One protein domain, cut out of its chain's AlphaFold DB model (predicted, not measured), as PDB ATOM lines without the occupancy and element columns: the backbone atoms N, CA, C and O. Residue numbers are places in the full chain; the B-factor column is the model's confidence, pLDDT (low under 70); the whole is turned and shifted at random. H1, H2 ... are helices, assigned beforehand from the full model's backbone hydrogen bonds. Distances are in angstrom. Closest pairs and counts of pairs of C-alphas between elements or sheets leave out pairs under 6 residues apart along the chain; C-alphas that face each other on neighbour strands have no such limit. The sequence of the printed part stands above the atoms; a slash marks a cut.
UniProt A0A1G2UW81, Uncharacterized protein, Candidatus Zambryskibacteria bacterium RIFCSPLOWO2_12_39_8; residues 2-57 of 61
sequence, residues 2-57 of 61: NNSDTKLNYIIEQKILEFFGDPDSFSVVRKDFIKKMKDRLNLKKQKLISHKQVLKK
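This is residues 2 to 57 of the 61 residues of an uncharacterized protein of Candidatus Zambryskibacteria bacterium RIFCSPLOWO2_12_39_8 (UniProt A0A1G2UW81). Look for an open arch with an empty middle: H1 makes one leg, residues 21 to 30 stretch across the top, and H2 makes the other leg. From H2, residues 42 to 50 lead on to the short H3. The 56 printed residues hold three named helices, in the order H1, H2, H3, and no named strand; the class is all helix. The whole is extended, with a radius of gyration of the C-alphas of 17.9 A and spans of 40 by 31 by 25 A.

H1, residues 3 to 20, is apart from H2, residues 31 to 41. H3, residues 51 to 57, is apart from both. In H1, H2 and H3 every O i to N i+4 pair is within hydrogen-bond range.

Find C-alpha 3 at (-44.029, -4.187, 8.539); from there H1 runs 26.2 A to C-alpha 20. H2 begins at C-alpha 31, (-15.848, 18.184, -2.572), and runs 15.4 A. H3 runs 9.9 A to C-alpha 57 at (-32.561, 32.314, 16.865).

The C-alphas farthest apart, of Phe 19 and Lys 44, are 41.8 A apart. Both links are short, and the printed part has no cut. Look for pLDDT under 70 at residues 2 to 4, 25 to 27 and 44.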
ATOM      1  N   ASN A   2     -45.472  -2.142  12.608       54.16
ATOM      2  CA  ASN A   2     -45.971  -3.167  11.694       54.16
ATOM      3  C   ASN A   2     -45.296  -3.024  10.325       54.16
ATOM      4  O   ASN A   2     -45.209  -1.932   9.774       54.16
ATOM      5  N   ASN A   3     -44.815  -4.140   9.779       61.94
ATOM      6  CA  ASN A   3     -44.029  -4.187   8.539       61.94
ATOM      7  C   ASN A   3     -44.816  -3.695   7.300       61.94
ATOM      8  O   ASN A   3     -44.230  -3.311   6.289       61.94
ATOM      9  N   SER A   4     -46.150  -3.688   7.386       68.44
ATOM     10  CA  SER A   4     -47.073  -3.151   6.379       68.44
ATOM     11  C   SER A   4     -46.951  -1.639   6.211       68.44
ATOM     12  O   SER A   4     -46.943  -1.144   5.085       68.44
ATOM     13  N   ASP A   5     -46.817  -0.915   7.320       77.69
ATOM     14  CA  ASP A   5     -46.856   0.548   7.342       77.69
ATOM     15  C   ASP A   5     -45.562   1.106   6.745       77.69
ATOM     16  O   ASP A   5     -45.573   2.049   5.957       77.69
ATOM     17  N   THR A   6     -44.439   0.442   7.028       83.25
ATOM     18  CA  THR A   6     -43.132   0.748   6.440       83.25
ATOM     19  C   THR A   6     -43.138   0.564   4.923       83.25
ATOM     20  O   THR A   6     -42.588   1.390   4.199       83.25
ATOM     21  N   LYS A   7     -43.789  -0.498   4.425       91.81
ATOM     22  CA  LYS A   7     -43.885  -0.775   2.987       91.81
ATOM     23  C   LYS A   7     -44.757   0.253   2.269       91.81
ATOM     24  O   LYS A   7     -44.397   0.690   1.180       91.81
ATOM     25  N   LEU A   8     -45.879   0.645   2.869       92.50
ATOM     26  CA  LEU A   8     -46.748   1.674   2.305       92.50
ATOM     27  C   LEU A   8     -46.040   3.034   2.249       92.50
ATOM     28  O   LEU A   8     -46.051   3.676   1.203       92.50
ATOM     29  N   ASN A   9     -45.365   3.428   3.330       90.94
ATOM     30  CA  ASN A   9     -44.598   4.675   3.375       90.94
ATOM     31  C   ASN A   9     -43.490   4.703   2.319       90.94
ATOM     32  O   ASN A   9     -43.335   5.706   1.630       90.94
ATOM     33  N   TYR A  10     -42.785   3.585   2.134       91.44
ATOM     34  CA  TYR A  10     -41.782   3.455   1.082       91.44
ATOM     35  C   TYR A  10     -42.381   3.651  -0.320       91.44
ATOM     36  O   TYR A  10     -41.823   4.373  -1.140       91.44
ATOM     37  N   ILE A  11     -43.545   3.052  -0.600       94.25
ATOM     38  CA  ILE A  11     -44.232   3.220  -1.891       94.25
ATOM     39  C   ILE A  11     -44.656   4.679  -2.102       94.25
ATOM     40  O   ILE A  11     -44.501   5.206  -3.204       94.25
ATOM     41  N   ILE A  12     -45.173   5.335  -1.061       92.94
ATOM     42  CA  ILE A  12     -45.562   6.750  -1.112       92.94
ATOM     43  C   ILE A  12     -44.343   7.627  -1.423       92.94
ATOM     44  O   ILE A  12     -44.407   8.455  -2.326       92.94
ATOM     45  N   GLU A  13     -43.225   7.416  -0.728       88.00
ATOM     46  CA  GLU A  13     -41.979   8.159  -0.937       88.00
ATOM     47  C   GLU A  13     -41.457   8.006  -2.372       88.00
ATOM     48  O   GLU A  13     -41.168   9.005  -3.031       88.00
ATOM     49  N   GLN A  14     -41.424   6.778  -2.902       91.69
ATOM     50  CA  GLN A  14     -41.019   6.535  -4.290       91.69
ATOM     51  C   GLN A  14     -41.927   7.266  -5.285       91.69
ATOM     52  O   GLN A  14     -41.433   7.889  -6.219       91.69
ATOM     53  N   LYS A  15     -43.248   7.259  -5.069       93.50
ATOM     54  CA  LYS A  15     -44.194   7.958  -5.954       93.50
ATOM     55  C   LYS A  15     -44.036   9.474  -5.914       93.50
ATOM     56  O   LYS A  15     -44.180  10.123  -6.946       93.50
ATOM     57  N   ILE A  16     -43.720  10.033  -4.748       90.88
ATOM     58  CA  ILE A  16     -43.411  11.458  -4.603       90.88
ATOM     59  C   ILE A  16     -42.138  11.800  -5.391       90.88
ATOM     60  O   ILE A  16     -42.158  12.746  -6.174       90.88
ATOM     61  N   LEU A  17     -41.068  11.012  -5.243       88.00
ATOM     62  CA  LEU A  17     -39.803  11.228  -5.957       88.00
ATOM     63  C   LEU A  17     -39.939  11.041  -7.475       88.00
ATOM     64  O   LEU A  17     -39.347  11.799  -8.236       88.00
ATOM     65  N   GLU A  18     -40.738  10.076  -7.936       87.31
ATOM     66  CA  GLU A  18     -41.038   9.894  -9.364       87.31
ATOM     67  C   GLU A  18     -41.764  11.109  -9.956       87.31
ATOM     68  O   GLU A  18     -41.490  11.501 -11.088       87.31
ATOM     69  N   PHE A  19     -42.703  11.696  -9.205       89.44
ATOM     70  CA  PHE A  19     -43.555  12.775  -9.700       89.44
ATOM     71  C   PHE A  19     -42.886  14.151  -9.625       89.44
ATOM     72  O   PHE A  19     -42.982  14.940 -10.563       89.44
ATOM     73  N   PHE A  20     -42.216  14.452  -8.511       85.88
ATOM     74  CA  PHE A  20     -41.592  15.756  -8.268       85.88
ATOM     75  C   PHE A  20     -40.094  15.783  -8.595       85.88
ATOM     76  O   PHE A  20     -39.497  16.859  -8.635       85.88
ATOM     77  N   GLY A  21     -39.499  14.619  -8.860       77.62
ATOM     78  CA  GLY A  21     -38.057  14.457  -8.942       77.62
ATOM     79  C   GLY A  21     -37.411  14.421  -7.559       77.62
ATOM     80  O   GLY A  21     -38.028  14.729  -6.538       77.62
ATOM     81  N   ASP A  22     -36.133  14.052  -7.532       78.88
ATOM     82  CA  ASP A  22     -35.312  14.216  -6.339       78.88
ATOM     83  C   ASP A  22     -35.002  15.717  -6.165       78.88
ATOM     84  O   ASP A  22     -34.311  16.292  -7.016       78.88
ATOM     85  N   PRO A  23     -35.501  16.381  -5.103       74.06
ATOM     86  CA  PRO A  23     -35.239  17.801  -4.868       74.06
ATOM     87  C   PRO A  23     -33.743  18.094  -4.686       74.06
ATOM     88  O   PRO A  23     -33.300  19.215  -4.944       74.06
ATOM     89  N   ASP A  24     -32.957  17.083  -4.309       74.44
ATOM     90  CA  ASP A  24     -31.514  17.169  -4.127       74.44
ATOM     91  C   ASP A  24     -30.726  16.789  -5.393       74.44
ATOM     92  O   ASP A  24     -29.498  16.893  -5.400       74.44
ATOM     93  N   SER A  25     -31.388  16.430  -6.501       69.75
ATOM     94  CA  SER A  25     -30.724  16.032  -7.759       69.75
ATOM     95  C   SER A  25     -29.797  17.107  -8.345       69.75
ATOM     96  O   SER A  25     -28.814  16.789  -9.016       69.75
ATOM     97  N   PHE A  26     -30.058  18.384  -8.052       66.06
ATOM     98  CA  PHE A  26     -29.209  19.514  -8.456       66.06
ATOM     99  C   PHE A  26     -28.146  19.887  -7.413       66.06
ATOM    100  O   PHE A  26     -27.305  20.758  -7.654       66.06
ATOM    101  N   SER A  27     -28.148  19.228  -6.255       68.94
ATOM    102  CA  SER A  27     -27.158  19.420  -5.203       68.94
ATOM    103  C   SER A  27     -25.885  18.654  -5.552       68.94
ATOM    104  O   SER A  27     -25.582  17.587  -5.019       68.94
ATOM    105  N   VAL A  28     -25.078  19.210  -6.461       70.12
ATOM    106  CA  VAL A  28     -23.694  18.752  -6.624       70.12
ATOM    107  C   VAL A  28     -22.939  19.151  -5.360       70.12
ATOM    108  O   VAL A  28     -22.415  20.263  -5.239       70.12
ATOM    109  N   VAL A  29     -22.914  18.246  -4.380       73.19
ATOM    110  CA  VAL A  29     -22.231  18.473  -3.110       73.19
ATOM    111  C   VAL A  29     -20.749  18.666  -3.403       73.19
ATOM    112  O   VAL A  29     -20.016  17.732  -3.739       73.19
ATOM    113  N   ARG A  30     -20.292  19.915  -3.303       84.56
ATOM    114  CA  ARG A  30     -18.914  20.257  -3.641       84.56
ATOM    115  C   ARG A  30     -17.942  19.495  -2.734       84.56
ATOM    116  O   ARG A  30     -18.152  19.367  -1.526       84.56
ATOM    117  N   LYS A  31     -16.838  19.002  -3.302       85.50
ATOM    118  CA  LYS A  31     -15.848  18.184  -2.572       85.50
ATOM    119  C   LYS A  31     -15.255  18.913  -1.356       85.50
ATOM    120  O   LYS A  31     -14.953  18.280  -0.345       85.50
ATOM    121  N   ASP A  32     -15.125  20.237  -1.424       86.88
ATOM    122  CA  ASP A  32     -14.671  21.090  -0.319       86.88
ATOM    123  C   ASP A  32     -15.676  21.127   0.844       86.88
ATOM    124  O   ASP A  32     -15.273  21.119   2.010       86.88
ATOM    125  N   PHE A  33     -16.977  21.109   0.543       85.88
ATOM    126  CA  PHE A  33     -18.035  21.006   1.544       85.88
ATOM    127  C   PHE A  33     -17.986  19.654   2.264       85.88
ATOM    128  O   PHE A  33     -17.990  19.618   3.496       85.88
ATOM    129  N   ILE A  34     -17.834  18.551   1.518       87.81
ATOM    130  CA  ILE A  34     -17.691  17.201   2.092       87.81
ATOM    131  C   ILE A  34     -16.465  17.126   3.008       87.81
ATOM    132  O   ILE A  34     -16.556  16.599   4.116       87.81
ATOM    133  N   LYS A  35     -15.325  17.681   2.575       91.00
ATOM    134  CA  LYS A  35     -14.099  17.726   3.383       91.00
ATOM    135  C   LYS A  35     -14.329  18.472   4.702       91.00
ATOM    136  O   LYS A  35     -14.091  17.906   5.763       91.00
ATOM    137  N   LYS A  36     -14.905  19.680   4.646       88.06
ATOM    138  CA  LYS A  36     -15.249  20.464   5.847       88.06
ATOM    139  C   LYS A  36     -16.224  19.733   6.773       88.06
ATOM    140  O   LYS A  36     -16.104  19.860   7.989       88.06
ATOM    141  N   MET A  37     -17.192  18.987   6.233       86.88
ATOM    142  CA  MET A  37     -18.095  18.173   7.051       86.88
ATOM    143  C   MET A  37     -17.354  17.046   7.768       86.88
ATOM    144  O   MET A  37     -17.522  16.897   8.976       86.88
ATOM    145  N   LYS A  38     -16.505  16.290   7.061       88.44
ATOM    146  CA  LYS A  38     -15.696  15.219   7.664       88.44
ATOM    147  C   LYS A  38     -14.787  15.754   8.766       88.44
ATOM    148  O   LYS A  38     -14.754  15.181   9.850       88.44
ATOM    149  N   ASP A  39     -14.133  16.889   8.526       88.88
ATOM    150  CA  ASP A  39     -13.279  17.537   9.523       88.88
ATOM    151  C   ASP A  39     -14.073  17.896  10.786       88.88
ATOM    152  O   ASP A  39     -13.609  17.635  11.891       88.88
ATOM    153  N   ARG A  40     -15.300  18.424  10.639       84.75
ATOM    154  CA  ARG A  40     -16.192  18.740  11.770       84.75
ATOM    155  C   ARG A  40     -16.668  17.504  12.527       84.75
ATOM    156  O   ARG A  40     -16.728  17.547  13.751       84.75
ATOM    157  N   LEU A  41     -17.028  16.434  11.820       82.75
ATOM    158  CA  LEU A  41     -17.507  15.191  12.434       82.75
ATOM    159  C   LEU A  41     -16.401  14.477  13.220       82.75
ATOM    160  O   LEU A  41     -16.679  13.893  14.262       82.75
ATOM    161  N   ASN A  42     -15.153  14.584  12.761       83.81
ATOM    162  CA  ASN A  42     -13.982  14.032  13.443       83.81
ATOM    163  C   ASN A  42     -13.531  14.862  14.664       83.81
ATOM    164  O   ASN A  42     -12.605  14.459  15.372       83.81
ATOM    165  N   LEU A  43     -14.157  16.012  14.945       79.31
ATOM    166  CA  LEU A  43     -13.862  16.781  16.153       79.31
ATOM    167  C   LEU A  43     -14.373  16.028  17.387       79.31
ATOM    168  O   LEU A  43     -15.566  15.769  17.527       79.31
ATOM    169  N   LYS A  44     -13.475  15.766  18.346       69.38
ATOM    170  CA  LYS A  44     -13.784  15.078  19.618       69.38
ATOM    171  C   LYS A  44     -14.872  15.757  20.464       69.38
ATOM    172  O   LYS A  44     -15.398  15.135  21.380       69.38
ATOM    173  N   LYS A  45     -15.196  17.027  20.202       75.75
ATOM    174  CA  LYS A  45     -16.218  17.776  20.940       75.75
ATOM    175  C   LYS A  45     -17.140  18.494  19.968       75.75
ATOM    176  O   LYS A  45     -16.809  19.556  19.442       75.75
ATOM    177  N   GLN A  46     -18.309  17.909  19.743       76.94
ATOM    178  CA  GLN A  46     -19.368  18.555  18.982       76.94
ATOM    179  C   GLN A  46     -19.944  19.713  19.803       76.94
ATOM    180  O   GLN A  46     -20.206  19.585  21.001       76.94
ATOM    181  N   LYS A  47     -20.128  20.870  19.164       80.62
ATOM    182  CA  LYS A  47     -20.801  22.008  19.791       80.62
ATOM    183  C   LYS A  47     -22.304  21.750  19.750       80.62
ATOM    184  O   LYS A  47     -22.915  21.859  18.693       80.62
ATOM    185  N   LEU A  48     -22.881  21.409  20.896       85.56
ATOM    186  CA  LEU A  48     -24.322  21.228  21.041       85.56
ATOM    187  C   LEU A  48     -25.001  22.571  21.335       85.56
ATOM    188  O   LEU A  48     -24.417  23.458  21.959       85.56
ATOM    189  N   ILE A  49     -26.241  22.714  20.878       90.94
ATOM    190  CA  ILE A  49     -27.110  23.856  21.158       90.94
ATOM    191  C   ILE A  49     -28.483  23.323  21.567       90.94
ATOM    192  O   ILE A  49     -28.957  22.339  21.003       90.94
ATOM    193  N   SER A  50     -29.116  23.935  22.567       94.31
ATOM    194  CA  SER A  50     -30.454  23.504  22.985       94.31
ATOM    195  C   SER A  50     -31.502  23.863  21.933       94.31
ATOM    196  O   SER A  50     -31.405  24.898  21.269       94.31
ATOM    197  N   HIS A  51     -32.555  23.049  21.833       92.25
ATOM    198  CA  HIS A  51     -33.666  23.311  20.919       92.25
ATOM    199  C   HIS A  51     -34.292  24.699  21.151       92.25
ATOM    200  O   HIS A  51     -34.481  25.457  20.205       92.25
ATOM    201  N   LYS A  52     -34.474  25.103  22.417       95.31
ATOM    202  CA  LYS A  52     -34.958  26.444  22.793       95.31
ATOM    203  C   LYS A  52     -34.088  27.577  22.231       95.31
ATOM    204  O   LYS A  52     -34.610  28.591  21.778       95.31
ATOM    205  N   GLN A  53     -32.763  27.424  22.259       94.38
ATOM    206  CA  GLN A  53     -31.848  28.420  21.684       94.38
ATOM    207  C   GLN A  53     -31.952  28.486  20.155       94.38
ATOM    208  O   GLN A  53     -31.798  29.567  19.591       94.38
ATOM    209  N   VAL A  54     -32.213  27.356  19.492       94.50
ATOM    210  CA  VAL A  54     -32.447  27.310  18.041       94.50
ATOM    211  C   VAL A  54     -33.739  28.041  17.694       94.50
ATOM    212  O   VAL A  54     -33.703  28.960  16.885       94.50
ATOM    213  N   LEU A  55     -34.843  27.699  18.357       95.88
ATOM    214  CA  LEU A  55     -36.151  28.327  18.159       95.88
ATOM    215  C   LEU A  55     -36.070  29.860  18.285       95.88
ATOM    216  O   LEU A  55     -36.374  30.580  17.331       95.88
ATOM    217  N   LYS A  56     -35.468  30.351  19.379       94.50
ATOM    218  CA  LYS A  56     -35.239  31.788  19.602       94.50
ATOM    219  C   LYS A  56     -34.424  32.454  18.487       94.50
ATOM    220  O   LYS A  56     -34.696  33.597  18.131       94.50
ATOM    221  N   LYS A  57     -33.407  31.775  17.943       94.94
ATOM    222  CA  LYS A  57     -32.561  32.314  16.865       94.94
ATOM    223  C   LYS A  57     -33.345  32.520  15.566       94.94
ATOM    224  O   LYS A  57     -33.031  33.445  14.824       94.94
TER     225      LYS A  57